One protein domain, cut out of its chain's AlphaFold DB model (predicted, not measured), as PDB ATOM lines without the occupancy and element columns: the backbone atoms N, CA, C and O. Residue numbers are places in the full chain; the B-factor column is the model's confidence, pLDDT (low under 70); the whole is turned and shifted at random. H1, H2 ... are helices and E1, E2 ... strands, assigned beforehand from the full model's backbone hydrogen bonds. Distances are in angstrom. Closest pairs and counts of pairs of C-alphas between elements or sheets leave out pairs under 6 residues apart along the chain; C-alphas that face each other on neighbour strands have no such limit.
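What this domain is: This is residues 474 to 611 of the 628 residues of a protein of Flavobacteriaceae bacterium MAR_2010_188 (UniProt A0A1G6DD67). Little regular structure here: a small sandwich, sheet E1 E10 E9 E8 face to face with sheet E2 E3 E4, strands crossed, with the small sheet E5 E6 E7 beyond E8 and H1 past E10's end. Under half of the 138 printed residues are in named elements, mostly strand: E1 to E10, then H1; each sheet is antiparallel. The whole is compact, radius of gyration of the C-alphas 14.7 A, spanning 39 by 37 by 25 A.

How they stand to each other: Look at E9, residues 580 to 585, and E10, residues 589 to 594, a hairpin with N 583 and O 591 2.8 A apart. The sandwich's two sets of strands stand at 65 degrees. H1, residues 597 to 604, only grazes E9's sheet; every O i to N i+4 pair in it is within hydrogen-bond range.

Where its parts are: Find C-alpha 580 at (177.994, 206.096, 131.835); from there E9 runs 16.6 A. H1 ends at C-alpha 604, (163.804, 205.723, 123.833).

The domain as a whole: The printed part has no cut. Residues 495 to 510 form a long link; there, 496 to 505 have pLDDT under 70.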
ATOM      1  N   ILE A 474     171.553 199.102 130.349       92.81
ATOM      2  CA  ILE A 474     172.135 197.867 129.818       92.81
ATOM      3  C   ILE A 474     172.329 196.928 131.007       92.81
ATOM      4  O   ILE A 474     172.981 197.296 131.980       92.81
ATOM      5  N   GLU A 475     171.746 195.736 130.940       90.19
ATOM      6  CA  GLU A 475     171.937 194.680 131.935       90.19
ATOM      7  C   GLU A 475     172.691 193.534 131.272       90.19
ATOM      8  O   GLU A 475     172.240 193.039 130.237       90.19
ATOM      9  N   ILE A 476     173.830 193.134 131.830       87.75
ATOM     10  CA  ILE A 476     174.636 192.013 131.342       87.75
ATOM     11  C   ILE A 476     174.752 191.003 132.474       87.75
ATOM     12  O   ILE A 476     175.153 191.354 133.578       87.75
ATOM     13  N   LYS A 477     174.366 189.750 132.221       80.06
ATOM     14  CA  LYS A 477     174.568 188.679 133.199       80.06
ATOM     15  C   LYS A 477     176.004 188.187 133.087       80.06
ATOM     16  O   LYS A 477     176.445 187.842 131.994       80.06
ATOM     17  N   ASN A 478     176.699 188.168 134.217       72.06
ATOM     18  CA  ASN A 478     178.064 187.683 134.296       72.06
ATOM     19  C   ASN A 478     178.099 186.170 134.075       72.06
ATOM     20  O   ASN A 478     177.340 185.419 134.685       72.06
ATOM     21  N   THR A 479     178.977 185.736 133.180       66.88
ATOM     22  CA  THR A 479     179.271 184.332 132.916       66.88
ATOM     23  C   THR A 479     180.774 184.157 132.741       66.88
ATOM     24  O   THR A 479     181.454 185.011 132.165       66.88
ATOM     25  N   ASP A 480     181.278 183.009 133.175       60.25
ATOM     26  CA  ASP A 480     182.713 182.708 133.176       60.25
ATOM     27  C   ASP A 480     183.227 182.203 131.820       60.25
ATOM     28  O   ASP A 480     184.255 181.531 131.747       60.25
ATOM     29  N   ASN A 481     182.505 182.469 130.727       58.84
ATOM     30  CA  ASN A 481     182.917 182.049 129.394       58.84
ATOM     31  C   ASN A 481     183.050 183.238 128.433       58.84
ATOM     32  O   ASN A 481     182.350 184.245 128.525       58.84
ATOM     33  N   GLU A 482     183.956 183.085 127.471       49.84
ATOM     34  CA  GLU A 482     184.284 184.060 126.420       49.84
ATOM     35  C   GLU A 482     183.092 184.447 125.516       49.84
ATOM     36  O   GLU A 482     183.175 185.424 124.771       49.84
ATOM     37  N   TYR A 483     181.966 183.730 125.608       52.72
ATOM     38  CA  TYR A 483     180.780 183.898 124.767       52.72
ATOM     39  C   TYR A 483     179.525 184.379 125.518       52.72
ATOM     40  O   TYR A 483     178.479 184.543 124.890       52.72
ATOM     41  N   GLY A 484     179.586 184.601 126.836       59.75
ATOM     42  CA  GLY A 484     178.377 184.616 127.665       59.75
ATOM     43  C   GLY A 484     178.047 185.936 128.361       59.75
ATOM     44  O   GLY A 484     176.996 186.036 128.986       59.75
ATOM     45  N   ASN A 485     178.857 186.983 128.199       80.12
ATOM     46  CA  ASN A 485     178.583 188.301 128.790       80.12
ATOM     47  C   ASN A 485     177.786 189.200 127.837       80.12
ATOM     48  O   ASN A 485     178.189 190.326 127.535       80.12
ATOM     49  N   LEU A 486     176.672 188.674 127.321       87.69
ATOM     50  CA  LEU A 486     175.745 189.404 126.457       87.69
ATOM     51  C   LEU A 486     174.764 190.237 127.281       87.69
ATOM     52  O   LEU A 486     174.260 189.803 128.320       87.69
ATOM     53  N   SER A 487     174.422 191.412 126.762       89.88
ATOM     54  CA  SER A 487     173.340 192.207 127.322       89.88
ATOM     55  C   SER A 487     171.991 191.535 127.089       89.88
ATOM     56  O   SER A 487     171.776 190.871 126.074       89.88
ATOM     57  N   VAL A 488     171.046 191.732 128.010       86.94
ATOM     58  CA  VAL A 488     169.702 191.133 127.928       86.94
ATOM     59  C   VAL A 488     168.964 191.553 126.646       86.94
ATOM     60  O   VAL A 488     168.233 190.759 126.060       86.94
ATOM     61  N   ASP A 489     169.204 192.771 126.151       86.06
ATOM     62  CA  ASP A 489     168.665 193.255 124.868       86.06
ATOM     63  C   ASP A 489     169.399 192.720 123.618       86.06
ATOM     64  O   ASP A 489     168.969 192.954 122.476       86.06
ATOM     65  N   GLN A 490     170.487 191.975 123.834       87.69
ATOM     66  CA  GLN A 490     171.362 191.394 122.821       87.69
ATOM     67  C   GLN A 490     171.877 192.446 121.836       87.69
ATOM     68  O   GLN A 490     171.855 192.238 120.622       87.69
ATOM     69  N   LEU A 491     172.286 193.608 122.346       88.88
ATOM     70  CA  LEU A 491     172.921 194.668 121.555       88.88
ATOM     71  C   LEU A 491     174.403 194.854 121.884       88.88
ATOM     72  O   LEU A 491     175.146 195.368 121.047       88.88
ATOM     73  N   TYR A 492     174.825 194.417 123.067       91.25
ATOM     74  CA  TYR A 492     176.149 194.672 123.605       91.25
ATOM     75  C   TYR A 492     176.733 193.426 124.257       91.25
ATOM     76  O   TYR A 492     176.003 192.524 124.673       91.25
ATOM     77  N   TYR A 493     178.056 193.389 124.374       88.31
ATOM     78  CA  TYR A 493     178.746 192.365 125.149       88.31
ATOM     79  C   TYR A 493     180.047 192.898 125.758       88.31
ATOM     80  O   TYR A 493     180.634 193.861 125.254       88.31
ATOM     81  N   PHE A 494     180.508 192.255 126.831       84.38
ATOM     82  CA  PHE A 494     181.855 192.459 127.371       84.38
ATOM     83  C   PHE A 494     182.832 191.428 126.822       84.38
ATOM     84  O   PHE A 494     182.499 190.251 126.690       84.38
ATOM     85  N   LYS A 495     184.071 191.861 126.579       76.25
ATOM     86  CA  LYS A 495     185.194 190.953 126.343       76.25
ATOM     87  C   LYS A 495     186.025 190.834 127.624       76.25
ATOM     88  O   LYS A 495     186.490 191.851 128.131       76.25
ATOM     89  N   LEU A 496     186.209 189.609 128.113       68.38
ATOM     90  CA  LEU A 496     187.152 189.297 129.190       68.38
ATOM     91  C   LEU A 496     188.586 189.307 128.637       68.38
ATOM     92  O   LEU A 496     188.817 188.831 127.523       68.38
ATOM     93  N   ASP A 497     189.530 189.866 129.393       64.19
ATOM     94  CA  ASP A 497     190.960 189.808 129.069       64.19
ATOM     95  C   ASP A 497     191.565 188.525 129.669       64.19
ATOM     96  O   ASP A 497     191.288 188.200 130.825       64.19
ATOM     97  N   GLU A 498     192.361 187.780 128.891       55.34
ATOM     98  CA  GLU A 498     192.791 186.395 129.197       55.34
ATOM     99  C   GLU A 498     193.604 186.263 130.507       55.34
ATOM    100  O   GLU A 498     193.685 185.175 131.076       55.34
ATOM    101  N   GLU A 499     194.176 187.355 131.028       56.06
ATOM    102  CA  GLU A 499     194.955 187.369 132.280       56.06
ATOM    103  C   GLU A 499     194.105 187.518 133.565       56.06
ATOM    104  O   GLU A 499     194.641 187.394 134.666       56.06
ATOM    105  N   MET A 500     192.790 187.769 133.471       56.59
ATOM    106  CA  MET A 500     191.935 188.162 134.610       56.59
ATOM    107  C   MET A 500     190.920 187.092 135.034       56.59
ATOM    108  O   MET A 500     189.726 187.357 135.164       56.59
ATOM    109  N   MET A 501     191.390 185.867 135.249       54.66
ATOM    110  CA  MET A 501     190.530 184.708 135.506       54.66
ATOM    111  C   MET A 501     190.372 184.383 137.007       54.66
ATOM    112  O   MET A 501     190.542 183.238 137.421       54.66
ATOM    113  N   ASP A 502     190.061 185.386 137.834       61.97
ATOM    114  CA  ASP A 502     189.509 185.146 139.177       61.97
ATOM    115  C   ASP A 502     187.985 185.323 139.133       61.97
ATOM    116  O   ASP A 502     187.486 186.437 138.934       61.97
ATOM    117  N   LEU A 503     187.254 184.211 139.296       57.59
ATOM    118  CA  LEU A 503     185.793 184.131 139.150       57.59
ATOM    119  C   LEU A 503     185.051 185.177 139.999       57.59
ATOM    120  O   LEU A 503     183.998 185.659 139.594       57.59
ATOM    121  N   PHE A 504     185.606 185.560 141.151       60.50
ATOM    122  CA  PHE A 504     184.898 186.365 142.150       60.50
ATOM    123  C   PHE A 504     185.284 187.847 142.179       60.50
ATOM    124  O   PHE A 504     184.738 188.594 142.989       60.50
ATOM    125  N   SER A 505     186.215 188.300 141.333       69.19
ATOM    126  CA  SER A 505     186.703 189.688 141.384       69.19
ATOM    127  C   SER A 505     186.805 190.385 140.028       69.19
ATOM    128  O   SER A 505     187.046 191.592 139.982       69.19
ATOM    129  N   TRP A 506     186.555 189.685 138.918       74.81
ATOM    130  CA  TRP A 506     186.800 190.244 137.587       74.81
ATOM    131  C   TRP A 506     185.944 191.473 137.234       74.81
ATOM    132  O   TRP A 506     186.370 192.336 136.463       74.81
ATOM    133  N   PHE A 507     184.767 191.611 137.850       75.44
ATOM    134  CA  PHE A 507     183.896 192.780 137.701       75.44
ATOM    135  C   PHE A 507     184.492 194.078 138.281       75.44
ATOM    136  O   PHE A 507     184.053 195.178 137.926       75.44
ATOM    137  N   HIS A 508     185.524 193.967 139.131       80.50
ATOM    138  CA  HIS A 508     186.301 195.098 139.639       80.50
ATOM    139  C   HIS A 508     187.361 195.606 138.663       80.50
ATOM    140  O   HIS A 508     187.866 196.718 138.839       80.50
ATOM    141  N   TYR A 509     187.731 194.829 137.649       82.94
ATOM    142  CA  TYR A 509     188.769 195.245 136.722       82.94
ATOM    143  C   TYR A 509     188.232 196.116 135.590       82.94
ATOM    144  O   TYR A 509     187.029 196.256 135.364       82.94
ATOM    145  N   LYS A 510     189.175 196.744 134.890       88.25
ATOM    146  CA  LYS A 510     188.945 197.507 133.673       88.25
ATOM    147  C   LYS A 510     188.216 196.641 132.646       88.25
ATOM    148  O   LYS A 510     188.633 195.521 132.370       88.25
ATOM    149  N   GLN A 511     187.174 197.194 132.037       86.50
ATOM    150  CA  GLN A 511     186.354 196.489 131.057       86.50
ATOM    151  C   GLN A 511     185.924 197.411 129.923       86.50
ATOM    152  O   GLN A 511     185.771 198.619 130.106       86.50
ATOM    153  N   THR A 512     185.657 196.816 128.763       89.75
ATOM    154  CA  THR A 512     185.142 197.528 127.592       89.75
ATOM    155  C   THR A 512     183.895 196.822 127.068       89.75
ATOM    156  O   THR A 512     183.913 195.608 126.851       89.75
ATOM    157  N   ILE A 513     182.827 197.590 126.844       90.56
ATOM    158  CA  ILE A 513     181.608 197.142 126.166       90.56
ATOM    159  C   ILE A 513     181.768 197.335 124.664       90.56
ATOM    160  O   ILE A 513     182.157 198.413 124.207       90.56
ATOM    161  N   TYR A 514     181.387 196.314 123.904       90.88
ATOM    162  CA  TYR A 514     181.384 196.311 122.447       90.88
ATOM    163  C   TYR A 514     179.967 196.167 121.898       90.88
ATOM    164  O   TYR A 514     179.100 195.566 122.535       90.88
ATOM    165  N   ASP A 515     179.741 196.698 120.697       90.44
ATOM    166  CA  ASP A 515     178.604 196.300 119.867       90.44
ATOM    167  C   ASP A 515     178.919 195.014 119.076       90.44
ATOM    168  O   ASP A 515     180.064 194.565 119.004       90.44
ATOM    169  N   PHE A 516     177.915 194.436 118.414       86.38
ATOM    170  CA  PHE A 516     178.093 193.234 117.584       86.38
ATOM    171  C   PHE A 516     178.905 193.437 116.296       86.38
ATOM    172  O   PHE A 516     179.187 192.465 115.602       86.38
ATOM    173  N   ASN A 517     179.319 194.668 115.983       87.38
ATOM    174  CA  ASN A 517     180.289 194.944 114.922       87.38
ATOM    175  C   ASN A 517     181.726 195.010 115.470       87.38
ATOM    176  O   ASN A 517     182.630 195.458 114.763       87.38
ATOM    177  N   HIS A 518     181.939 194.589 116.723       86.00
ATOM    178  CA  HIS A 518     183.210 194.638 117.444       86.00
ATOM    179  C   HIS A 518     183.753 196.059 117.658       86.00
ATOM    180  O   HIS A 518     184.950 196.245 117.894       86.00
ATOM    181  N   LYS A 519     182.892 197.082 117.603       90.69
ATOM    182  CA  LYS A 519     183.281 198.462 117.895       90.69
ATOM    183  C   LYS A 519     183.206 198.702 119.408       90.69
ATOM    184  O   LYS A 519     182.159 198.433 119.997       90.69
ATOM    185  N   PRO A 520     184.265 199.234 120.051       91.06
ATOM    186  CA  PRO A 520     184.192 199.628 121.454       91.06
ATOM    187  C   PRO A 520     183.219 200.804 121.610       91.06
ATOM    188  O   PRO A 520     183.317 201.798 120.885       91.06
ATOM    189  N   ILE A 521     182.272 200.673 122.537       91.62
ATOM    190  CA  ILE A 521     181.232 201.672 122.818       91.62
ATOM    191  C   ILE A 521     181.511 202.386 124.138       91.62
ATOM    192  O   ILE A 521     181.380 203.604 124.200       91.62
ATOM    193  N   ILE A 522     181.891 201.641 125.182       93.38
ATOM    194  CA  ILE A 522     182.077 202.179 126.535       93.38
ATOM    195  C   ILE A 522     183.320 201.553 127.150       93.38
ATOM    196  O   ILE A 522     183.470 200.334 127.122       93.38
ATOM    197  N   GLU A 523     184.188 202.373 127.729       93.81
ATOM    198  CA  GLU A 523     185.365 201.921 128.466       93.81
ATOM    199  C   GLU A 523     185.213 202.293 129.943       93.81
ATOM    200  O   GLU A 523     184.958 203.449 130.290       93.81
ATOM    201  N   PHE A 524     185.380 201.304 130.815       92.62
ATOM    202  CA  PHE A 524     185.331 201.455 132.261       92.62
ATOM    203  C   PHE A 524     186.716 201.221 132.861       92.62
ATOM    204  O   PHE A 524     187.343 200.208 132.547       92.62
ATOM    205  N   PRO A 525     187.201 202.110 133.746       92.62
ATOM    206  CA  PRO A 525     188.371 201.833 134.568       92.62
ATOM    207  C   PRO A 525     188.045 200.766 135.627       92.62
ATOM    208  O   PRO A 525     186.896 200.343 135.763       92.62
ATOM    209  N   ASN A 526     189.049 200.377 136.420       90.19
ATOM    210  CA  ASN A 526     188.833 199.511 137.581       90.19
ATOM    211  C   ASN A 526     187.733 200.093 138.486       90.19
ATOM    212  O   ASN A 526     187.786 201.272 138.865       90.19
ATOM    213  N   ALA A 527     186.748 199.266 138.825       88.62
ATOM    214  CA  ALA A 527     185.651 199.639 139.698       88.62
ATOM    215  C   ALA A 527     186.101 199.706 141.156       88.62
ATOM    216  O   ALA A 527     186.955 198.945 141.617       88.62
ATOM    217  N   LYS A 528     185.505 200.634 141.900       87.06
ATOM    218  CA  LYS A 528     185.711 200.756 143.342       87.06
ATOM    219  C   LYS A 528     184.603 199.998 144.054       87.06
ATOM    220  O   LYS A 528     183.462 200.041 143.602       87.06
ATOM    221  N   GLY A 529     184.933 199.321 145.153       84.56
ATOM    222  CA  GLY A 529     183.915 198.748 146.032       84.56
ATOM    223  C   GLY A 529     182.943 199.833 146.500       84.56
ATOM    224  O   GLY A 529     183.351 200.980 146.698       84.56
ATOM    225  N   ALA A 530     181.668 199.477 146.619       80.81
ATOM    226  CA  ALA A 530     180.641 200.396 147.066       80.81
ATOM    227  C   ALA A 530     180.935 200.891 148.488       80.81
ATOM    228  O   ALA A 530     181.426 200.137 149.328       80.81
ATOM    229  N   ASP A 531     180.640 202.163 148.749       76.31
ATOM    230  CA  ASP A 531     180.852 202.810 150.043       76.31
ATOM    231  C   ASP A 531     179.640 203.691 150.409       76.31
ATOM    232  O   ASP A 531     178.821 204.073 149.564       76.31
ATOM    233  N   LEU A 532     179.533 204.035 151.693       82.56
ATOM    234  CA  LEU A 532     178.629 205.060 152.208       82.56
ATOM    235  C   LEU A 532     179.018 206.457 151.702       82.56
ATOM    236  O   LEU A 532     178.171 207.350 151.623       82.56
ATOM    237  N   THR A 533     180.299 206.655 151.376       86.38
ATOM    238  CA  THR A 533     180.831 207.926 150.879       86.38
ATOM    239  C   THR A 533     180.580 208.112 149.383       86.38
ATOM    240  O   THR A 533     180.617 207.170 148.593       86.38
ATOM    241  N   LEU A 534     180.315 209.358 148.976       89.81
ATOM    242  CA  LEU A 534     180.127 209.697 147.567       89.81
ATOM    243  C   LEU A 534     181.452 209.589 146.808       89.81
ATOM    244  O   LEU A 534     182.453 210.203 147.177       89.81
ATOM    245  N   THR A 535     181.429 208.865 145.695       92.31
ATOM    246  CA  THR A 535     182.488 208.894 144.687       92.31
ATOM    247  C   THR A 535     182.055 209.797 143.539       92.31
ATOM    248  O   THR A 535     181.030 209.547 142.912       92.31
ATOM    249  N   THR A 536     182.827 210.844 143.253       95.38
ATOM    250  CA  THR A 536     182.525 211.820 142.194       95.38
ATOM    251  C   THR A 536     183.155 211.415 140.859       95.38
ATOM    252  O   THR A 536     184.269 210.884 140.830       95.38
ATOM    253  N   SER A 537     182.455 211.684 139.755       95.94
ATOM    254  CA  SER A 537     182.999 211.593 138.398       95.94
ATOM    255  C   SER A 537     184.171 212.564 138.207       95.94
ATOM    256  O   SER A 537     184.294 213.574 138.902       95.94
ATOM    257  N   SER A 538     185.054 212.281 137.248       95.12
ATOM    258  CA  SER A 538     186.266 213.095 137.044       95.12
ATOM    259  C   SER A 538     185.977 214.531 136.582       95.12
ATOM    260  O   SER A 538     186.777 215.431 136.829       95.12
ATOM    261  N   ASP A 539     184.822 214.755 135.955       95.44
ATOM    262  CA  ASP A 539     184.327 216.068 135.529       95.44
ATOM    263  C   ASP A 539     183.458 216.784 136.582       95.44
ATOM    264  O   ASP A 539     183.026 217.913 136.354       95.44
ATOM    265  N   GLY A 540     183.188 216.148 137.727       95.81
ATOM    266  CA  GLY A 540     182.388 216.719 138.810       95.81
ATOM    267  C   GLY A 540     180.880 216.806 138.544       95.81
ATOM    268  O   GLY A 540     180.172 217.370 139.375       95.81
ATOM    269  N   ARG A 541     180.372 216.288 137.414       95.56
ATOM    270  CA  ARG A 541     178.938 216.378 137.067       95.56
ATOM    271  C   ARG A 541     178.057 215.451 137.896       95.56
ATOM    272  O   ARG A 541     176.908 215.796 138.164       95.56
ATOM    273  N   PHE A 542     178.586 214.292 138.278       97.69
ATOM    274  CA  PHE A 542     177.827 213.252 138.955       97.69
ATOM    275  C   PHE A 542     178.597 212.680 140.137       97.69
ATOM    276  O   PHE A 542     179.827 212.718 140.201       97.69
ATOM    277  N   SER A 543     177.860 212.100 141.071       96.31
ATOM    278  CA  SER A 543     178.427 211.295 142.144       96.31
ATOM    279  C   SER A 543     177.575 210.058 142.397       96.31
ATOM    280  O   SER A 543     176.411 210.015 142.015       96.31
ATOM    281  N   ILE A 544     178.169 209.023 142.979       94.12
ATOM    282  CA  ILE A 544     177.501 207.753 143.267       94.12
ATOM    283  C   ILE A 544     177.858 207.268 144.671       94.12
ATOM    284  O   ILE A 544     178.995 207.431 145.120       94.12
ATOM    285  N   ASN A 545     176.881 206.668 145.345       90.50
ATOM    286  CA  ASN A 545     177.058 205.814 146.519       90.50
ATOM    287  C   ASN A 545     176.019 204.673 146.478       90.50
ATOM    288  O   ASN A 545     175.330 204.480 145.476       90.50
ATOM    289  N   TYR A 546     175.869 203.941 147.581       84.44
ATOM    290  CA  TYR A 546     174.893 202.851 147.712       84.44
ATOM    291  C   TYR A 546     173.416 203.239 147.491       84.44
ATOM    292  O   TYR A 546     172.620 202.409 147.061       84.44
ATOM    293  N   GLN A 547     173.021 204.483 147.775       87.19
ATOM    294  CA  GLN A 547     171.638 204.930 147.579       87.19
ATOM    295  C   GLN A 547     171.340 205.137 146.097       87.19
ATOM    296  O   GLN A 547     170.226 204.872 145.636       87.19
ATOM    297  N   GLY A 548     172.326 205.621 145.341       92.19
ATOM    298  CA  GLY A 548     172.127 205.931 143.943       92.19
ATOM    299  C   GLY A 548     173.152 206.865 143.326       92.19
ATOM    300  O   GLY A 548     174.253 207.058 143.840       92.19
ATOM    301  N   ILE A 549     172.754 207.440 142.195       95.81
ATOM    302  CA  ILE A 549     173.531 208.405 141.419       95.81
ATOM    303  C   ILE A 549     172.898 209.784 141.582       95.81
ATOM    304  O   ILE A 549     171.683 209.945 141.432       95.81
ATOM    305  N   PHE A 550     173.733 210.776 141.863       96.94
ATOM    306  CA  PHE A 550     173.357 212.146 142.189       96.94
ATOM    307  C   PHE A 550     173.979 213.131 141.200       96.94
ATOM    308  O   PHE A 550     175.049 212.866 140.645       96.94
ATOM    309  N   ASN A 551     173.336 214.284 141.013       96.94
ATOM    310  CA  ASN A 551     173.942 215.421 140.314       96.94
ATOM    311  C   ASN A 551     174.963 216.162 141.205       96.94
ATOM    312  O   ASN A 551     175.203 215.796 142.359       96.94
ATOM    313  N   ALA A 552     175.565 217.223 140.665       95.00
ATOM    314  CA  ALA A 552     176.528 218.067 141.377       95.00
ATOM    315  C   ALA A 552     175.934 218.782 142.611       95.00
ATOM    316  O   ALA A 552     176.667 219.157 143.525       95.00
ATOM    317  N   GLU A 553     174.612 218.960 142.654       95.75
ATOM    318  CA  GLU A 553     173.855 219.545 143.763       95.75
ATOM    319  C   GLU A 553     173.442 218.516 144.838       95.75
ATOM    320  O   GLU A 553     172.782 218.881 145.812       95.75
ATOM    321  N   ASN A 554     173.873 217.253 144.716       94.69
ATOM    322  CA  ASN A 554     173.492 216.119 145.572       94.69
ATOM    323  C   ASN A 554     171.996 215.760 145.521       94.69
ATOM    324  O   ASN A 554     171.462 215.156 146.456       94.69
ATOM    325  N   GLU A 555     171.302 216.095 144.435       95.50
ATOM    326  CA  GLU A 555     169.959 215.589 144.176       95.50
ATOM    327  C   GLU A 555     170.036 214.184 143.573       95.50
ATOM    328  O   GLU A 555     170.772 213.944 142.615       95.50
ATOM    329  N   LEU A 556     169.258 213.250 144.126       95.25
ATOM    330  CA  LEU A 556     169.178 211.876 143.631       95.25
ATOM    331  C   LEU A 556     168.506 211.848 142.249       95.25
ATOM    332  O   LEU A 556     167.333 212.215 142.110       95.25
ATOM    333  N   LEU A 557     169.245 211.378 141.242       96.31
ATOM    334  CA  LEU A 557     168.761 211.193 139.873       96.31
ATOM    335  C   LEU A 557     168.315 209.755 139.624       96.31
ATOM    336  O   LEU A 557     167.248 209.535 139.058       96.31
ATOM    337  N   ILE A 558     169.125 208.785 140.048       94.94
ATOM    338  CA  ILE A 558     168.874 207.357 139.835       94.94
ATOM    339  C   ILE A 558     168.965 206.669 141.184       94.94
ATOM    340  O   ILE A 558     170.021 206.688 141.811       94.94
ATOM    341  N   ARG A 559     167.868 206.055 141.622       90.19
ATOM    342  CA  ARG A 559     167.838 205.237 142.836       90.19
ATOM    343  C   ARG A 559     168.402 203.855 142.518       90.19
ATOM    344  O   ARG A 559     167.998 203.247 141.532       90.19
ATOM    345  N   LEU A 560     169.335 203.386 143.338       83.12
ATOM    346  CA  LEU A 560     169.909 202.043 143.239       83.12
ATOM    347  C   LEU A 560     169.530 201.173 144.445       83.12
ATOM    348  O   LEU A 560     169.446 199.961 144.285       83.12
ATOM    349  N   ASP A 561     169.285 201.790 145.612       64.31
ATOM    350  CA  ASP A 561     168.856 201.139 146.864       64.31
ATOM    351  C   ASP A 561     169.611 199.845 147.192       64.31
ATOM    352  O   ASP A 561     169.055 198.798 147.521       64.31
ATOM    353  N   ILE A 562     170.932 199.940 147.107       67.25
ATOM    354  CA  ILE A 562     171.839 198.820 147.294       67.25
ATOM    355  C   ILE A 562     171.972 198.516 148.794       67.25
ATOM    356  O   ILE A 562     172.438 199.366 149.558       67.25
ATOM    357  N   ASP A 563     171.604 197.304 149.236       61.53
ATOM    358  CA  ASP A 563     171.854 196.874 150.619       61.53
ATOM    359  C   ASP A 563     173.314 196.429 150.789       61.53
ATOM    360  O   ASP A 563     173.710 195.333 150.393       61.53
ATOM    361  N   MET A 564     174.125 197.310 151.370       58.03
ATOM    362  CA  MET A 564     175.544 197.057 151.618       58.03
ATOM    363  C   MET A 564     175.812 196.085 152.771       58.03
ATOM    364  O   MET A 564     176.914 195.545 152.845       58.03
ATOM    365  N   ILE A 565     174.865 195.901 153.701       49.81
ATOM    366  CA  ILE A 565     175.125 195.151 154.942       49.81
ATOM    367  C   ILE A 565     175.259 193.650 154.657       49.81
ATOM    368  O   ILE A 565     176.095 192.990 155.273       49.81
ATOM    369  N   ASP A 566     174.518 193.149 153.667       46.72
ATOM    370  CA  ASP A 566     174.456 191.724 153.326       46.72
ATOM    371  C   ASP A 566     175.077 191.392 151.949       46.72
ATOM    372  O   ASP A 566     175.088 190.230 151.548       46.72
ATOM    373  N   ASN A 567     175.620 192.382 151.220       57.69
ATOM    374  CA  ASN A 567     176.264 192.172 149.914       57.69
ATOM    375  C   ASN A 567     177.528 193.048 149.722       57.69
ATOM    376  O   ASN A 567     177.496 194.055 149.010       57.69
ATOM    377  N   PRO A 568     178.670 192.687 150.347       57.78
ATOM    378  CA  PRO A 568     179.915 193.462 150.274       57.78
ATOM    379  C   PRO A 568     180.598 193.428 148.894       57.78
ATOM    380  O   PRO A 568     181.595 194.118 148.692       57.78
ATOM    381  N   GLY A 569     180.093 192.633 147.948       74.31
ATOM    382  CA  GLY A 569     180.691 192.427 146.630       74.31
ATOM    383  C   GLY A 569     180.168 193.366 145.542       74.31
ATOM    384  O   GLY A 569     180.167 193.010 144.368       74.31
ATOM    385  N   ILE A 570     179.674 194.546 145.911       82.06
ATOM    386  CA  ILE A 570     179.143 195.517 144.952       82.06
ATOM    387  C   ILE A 570     180.221 196.532 144.610       82.06
ATOM    388  O   ILE A 570     180.909 197.047 145.491       82.06
ATOM    389  N   ALA A 571     180.363 196.832 143.324       87.19
ATOM    390  CA  ALA A 571     181.346 197.775 142.820       87.19
ATOM    391  C   ALA A 571     180.712 198.756 141.843       87.19
ATOM    392  O   ALA A 571     179.782 198.411 141.117       87.19
ATOM    393  N   TYR A 572     181.247 199.970 141.777       91.75
ATOM    394  CA  TYR A 572     180.850 200.929 140.759       91.75
ATOM    395  C   TYR A 572     182.029 201.695 140.165       91.75
ATOM    396  O   TYR A 572     183.071 201.911 140.795       91.75
ATOM    397  N   CYS A 573     181.845 202.146 138.930       93.25
ATOM    398  CA  CYS A 573     182.715 203.117 138.281       93.25
ATOM    399  C   CYS A 573     181.949 203.953 137.261       93.25
ATOM    400  O   CYS A 573     180.998 203.496 136.628       93.25
ATOM    401  N   PHE A 574     182.411 205.187 137.075       96.94
ATOM    402  CA  PHE A 574     182.077 205.971 135.895       96.94
ATOM    403  C   PHE A 574     182.929 205.501 134.716       96.94
ATOM    404  O   PHE A 574     184.080 205.097 134.907       96.94
ATOM    405  N   SER A 575     182.378 205.566 133.506       96.75
ATOM    406  CA  SER A 575     183.151 205.376 132.279       96.75
ATOM    407  C   SER A 575     184.248 206.436 132.153       96.75
ATOM    408  O   SER A 575     184.194 207.495 132.784       96.75
ATOM    409  N   THR A 576     185.255 206.170 131.321       95.50
ATOM    410  CA  THR A 576     186.392 207.084 131.105       95.50
ATOM    411  C   THR A 576     185.976 208.467 130.591       95.50
ATOM    412  O   THR A 576     186.651 209.453 130.876       95.50
ATOM    413  N   ASP A 577     184.846 208.555 129.888       95.94
ATOM    414  CA  ASP A 577     184.235 209.793 129.391       95.94
ATOM    415  C   ASP A 577     183.163 210.388 130.334       95.94
ATOM    416  O   ASP A 577     182.579 211.426 130.028       95.94
ATOM    417  N   ASN A 578     182.912 209.756 131.488       96.12
ATOM    418  CA  ASN A 578     181.860 210.076 132.463       96.12
ATOM    419  C   ASN A 578     180.421 210.079 131.896       96.12
ATOM    420  O   ASN A 578     179.516 210.634 132.522       96.12
ATOM    421  N   ASN A 579     180.186 209.482 130.725       96.69
ATOM    422  CA  ASN A 579     178.858 209.406 130.107       96.69
ATOM    423  C   ASN A 579     178.043 208.196 130.555       96.69
ATOM    424  O   ASN A 579     176.860 208.108 130.237       96.69
ATOM    425  N   PHE A 580     178.650 207.271 131.290       97.56
ATOM    426  CA  PHE A 580     177.994 206.096 131.835       97.56
ATOM    427  C   PHE A 580     178.468 205.841 133.257       97.56
ATOM    428  O   PHE A 580     179.566 206.230 133.660       97.56
ATOM    429  N   VAL A 581     177.646 205.122 134.003       96.44
ATOM    430  CA  VAL A 581     178.016 204.556 135.293       96.44
ATOM    431  C   VAL A 581     177.624 203.091 135.319       96.44
ATOM    432  O   VAL A 581     176.510 202.724 134.945       96.44
ATOM    433  N   LYS A 582     178.574 202.253 135.721       93.62
ATOM    434  CA  LYS A 582     178.398 200.816 135.874       93.62
ATOM    435  C   LYS A 582     178.277 200.481 137.349       93.62
ATOM    436  O   LYS A 582     179.071 200.966 138.154       93.62
ATOM    437  N   VAL A 583     177.310 199.632 137.667       91.00
ATOM    438  CA  VAL A 583     177.126 199.000 138.971       91.00
ATOM    439  C   VAL A 583     177.220 197.494 138.761       91.00
ATOM    440  O   VAL A 583     176.398 196.912 138.053       91.00
ATOM    441  N   SER A 584     178.230 196.878 139.356       86.25
ATOM    442  CA  SER A 584     178.487 195.443 139.296       86.25
ATOM    443  C   SER A 584     178.126 194.799 140.629       86.25
ATOM    444  O   SER A 584     178.457 195.341 141.684       86.25
ATOM    445  N   TYR A 585     177.465 193.646 140.573       79.75
ATOM    446  CA  TYR A 585     177.058 192.866 141.738       79.75
ATOM    447  C   TYR A 585     177.808 191.533 141.726       79.75
ATOM    448  O   TYR A 585     177.877 190.883 140.681       79.75
ATOM    449  N   LEU A 586     178.337 191.121 142.877       75.38
ATOM    450  CA  LEU A 586     178.910 189.789 143.060       75.38
ATOM    451  C   LEU A 586     177.860 188.721 142.741       75.38
ATOM    452  O   LEU A 586     176.734 188.798 143.236       75.38
ATOM    453  N   ASP A 587     178.226 187.775 141.876       68.88
ATOM    454  CA  ASP A 587     177.370 186.690 141.376       68.88
ATOM    455  C   ASP A 587     176.047 187.158 140.720       68.88
ATOM    456  O   ASP A 587     175.117 186.375 140.525       68.88
ATOM    457  N   GLY A 588     175.954 188.445 140.358       75.25
ATOM    458  CA  GLY A 588     174.761 189.085 139.805       75.25
ATOM    459  C   GLY A 588     174.995 189.754 138.445       75.25
ATOM    460  O   GLY A 588     176.076 189.658 137.861       75.25
ATOM    461  N   PRO A 589     173.969 190.429 137.895       81.38
ATOM    462  CA  PRO A 589     174.110 191.162 136.646       81.38
ATOM    463  C   PRO A 589     174.889 192.466 136.843       81.38
ATOM    464  O   PRO A 589     174.735 193.146 137.852       81.38
ATOM    465  N   GLU A 590     175.643 192.886 135.836       86.50
ATOM    466  CA  GLU A 590     176.140 194.255 135.734       86.50
ATOM    467  C   GLU A 590     175.073 195.162 135.122       86.50
ATOM    468  O   GLU A 590     174.454 194.824 134.109       86.50
ATOM    469  N   ARG A 591     174.867 196.335 135.726       90.69
ATOM    470  CA  ARG A 591     173.902 197.341 135.269       90.69
ATOM    471  C   ARG A 591     174.624 198.621 134.889       90.69
ATOM    472  O   ARG A 591     175.313 199.221 135.712       90.69
ATOM    473  N   ILE A 592     174.452 199.044 133.643       94.50
ATOM    474  CA  ILE A 592     175.090 200.230 133.081       94.50
ATOM    475  C   ILE A 592     174.027 201.272 132.748       94.50
ATOM    476  O   ILE A 592     173.171 201.066 131.882       94.50
ATOM    477  N   PHE A 593     174.119 202.411 133.421       96.69
ATOM    478  CA  PHE A 593     173.225 203.550 133.268       96.69
ATOM    479  C   PHE A 593     173.909 204.610 132.413       96.69
ATOM    480  O   PHE A 593     175.048 204.994 132.681       96.69
ATOM    481  N   ALA A 594     173.215 205.084 131.384       97.19
ATOM    482  CA  ALA A 594     173.689 206.194 130.581       97.19
ATOM    483  C   ALA A 594     173.395 207.509 131.302       97.19
ATOM    484  O   ALA A 594     172.292 207.745 131.781       97.19
ATOM    485  N   LEU A 595     174.398 208.369 131.365       97.38
ATOM    486  CA  LEU A 595     174.319 209.748 131.840       97.38
ATOM    487  C   LEU A 595     174.373 210.733 130.659       97.38
ATOM    488  O   LEU A 595     174.103 211.921 130.827       97.38
ATOM    489  N   ASP A 596     174.698 210.240 129.459       96.06
ATOM    490  CA  ASP A 596     174.557 210.973 128.206       96.06
ATOM    491  C   ASP A 596     173.087 210.989 127.729       96.06
ATOM    492  O   ASP A 596     172.525 209.934 127.403       96.06
ATOM    493  N   PRO A 597     172.450 212.172 127.636       96.88
ATOM    494  CA  PRO A 597     171.079 212.295 127.153       96.88
ATOM    495  C   PRO A 597     170.902 211.837 125.698       96.88
ATOM    496  O   PRO A 597     169.822 211.352 125.363       96.88
ATOM    497  N   GLN A 598     171.924 211.928 124.836       96.06
ATOM    498  CA  GLN A 598     171.791 211.481 123.444       96.06
ATOM    499  C   GLN A 598     171.669 209.956 123.356       96.06
ATOM    500  O   GLN A 598     170.791 209.444 122.653       96.06
ATOM    501  N   PHE A 599     172.472 209.216 124.128       95.62
ATOM    502  CA  PHE A 599     172.291 207.772 124.277       95.62
ATOM    503  C   PHE A 599     170.884 207.426 124.785       95.62
ATOM    504  O   PHE A 599     170.218 206.571 124.194       95.62
ATOM    505  N   ILE A 600     170.397 208.117 125.825       97.75
ATOM    506  CA  ILE A 600     169.045 207.908 126.372       97.75
ATOM    507  C   ILE A 600     167.980 208.108 125.289       97.75
ATOM    508  O   ILE A 600     167.139 207.232 125.089       97.75
ATOM    509  N   ILE A 601     168.042 209.211 124.538       97.50
ATOM    510  CA  ILE A 601     167.094 209.503 123.453       97.50
ATOM    511  C   ILE A 601     167.149 208.416 122.380       97.50
ATOM    512  O   ILE A 601     166.109 207.897 121.976       97.50
ATOM    513  N   SER A 602     168.347 207.996 121.962       95.75
ATOM    514  CA  SER A 602     168.490 206.905 120.993       95.75
ATOM    515  C   SER A 602     167.830 205.607 121.477       95.75
ATOM    516  O   SER A 602     167.203 204.892 120.691       95.75
ATOM    517  N   ARG A 603     167.897 205.333 122.786       94.88
ATOM    518  CA  ARG A 603     167.313 204.143 123.405       94.88
ATOM    519  C   ARG A 603     165.795 204.247 123.533       94.88
ATOM    520  O   ARG A 603     165.122 203.266 123.236       94.88
ATOM    521  N   ILE A 604     165.252 205.427 123.852       96.50
ATOM    522  CA  ILE A 604     163.804 205.723 123.833       96.50
ATOM    523  C   ILE A 604     163.185 205.388 122.466       96.50
ATOM    524  O   ILE A 604     162.068 204.875 122.408       96.50
ATOM    525  N   TYR A 605     163.904 205.651 121.372       96.31
ATOM    526  CA  TYR A 605     163.447 205.359 120.007       96.31
ATOM    527  C   TYR A 605     163.827 203.964 119.491       96.31
ATOM    528  O   TYR A 605     163.471 203.602 118.367       96.31
ATOM    529  N   ASN A 606     164.515 203.145 120.291       94.94
ATOM    530  CA  ASN A 606     164.851 201.783 119.900       94.94
ATOM    531  C   ASN A 606     163.640 200.856 120.078       94.94
ATOM    532  O   ASN A 606     163.374 200.347 121.167       94.94
ATOM    533  N   LEU A 607     162.938 200.585 118.975       93.44
ATOM    534  CA  LEU A 607     161.721 199.768 118.958       93.44
ATOM    535  C   LEU A 607     161.930 198.331 119.462       93.44
ATOM    536  O   LEU A 607     161.000 197.744 120.013       93.44
ATOM    537  N   LYS A 608     163.129 197.752 119.296       91.31
ATOM    538  CA  LYS A 608     163.431 196.396 119.786       91.31
ATOM    539  C   LYS A 608     163.474 196.372 121.317       91.31
ATOM    540  O   LYS A 608     162.942 195.442 121.921       91.31
ATOM    541  N   VAL A 609     164.091 197.395 121.910       92.06
ATOM    542  CA  VAL A 609     164.331 197.504 123.355       92.06
ATOM    543  C   VAL A 609     163.105 198.050 124.079       92.06
ATOM    544  O   VAL A 609     162.566 197.385 124.954       92.06
ATOM    545  N   MET A 610     162.646 199.243 123.701       94.12
ATOM    546  CA  MET A 610     161.624 199.987 124.445       94.12
ATOM    547  C   MET A 610     160.215 199.841 123.858       94.12
ATOM    548  O   MET A 610     159.234 200.195 124.508       94.12
ATOM    549  N   GLY A 611     160.094 199.321 122.633       94.12
ATOM    550  CA  GLY A 611     158.859 199.419 121.855       94.12
ATOM    551  C   GLY A 611     158.582 200.850 121.376       94.12
ATOM    552  O   GLY A 611     159.366 201.773 121.594       94.12
TER     553      GLY A 611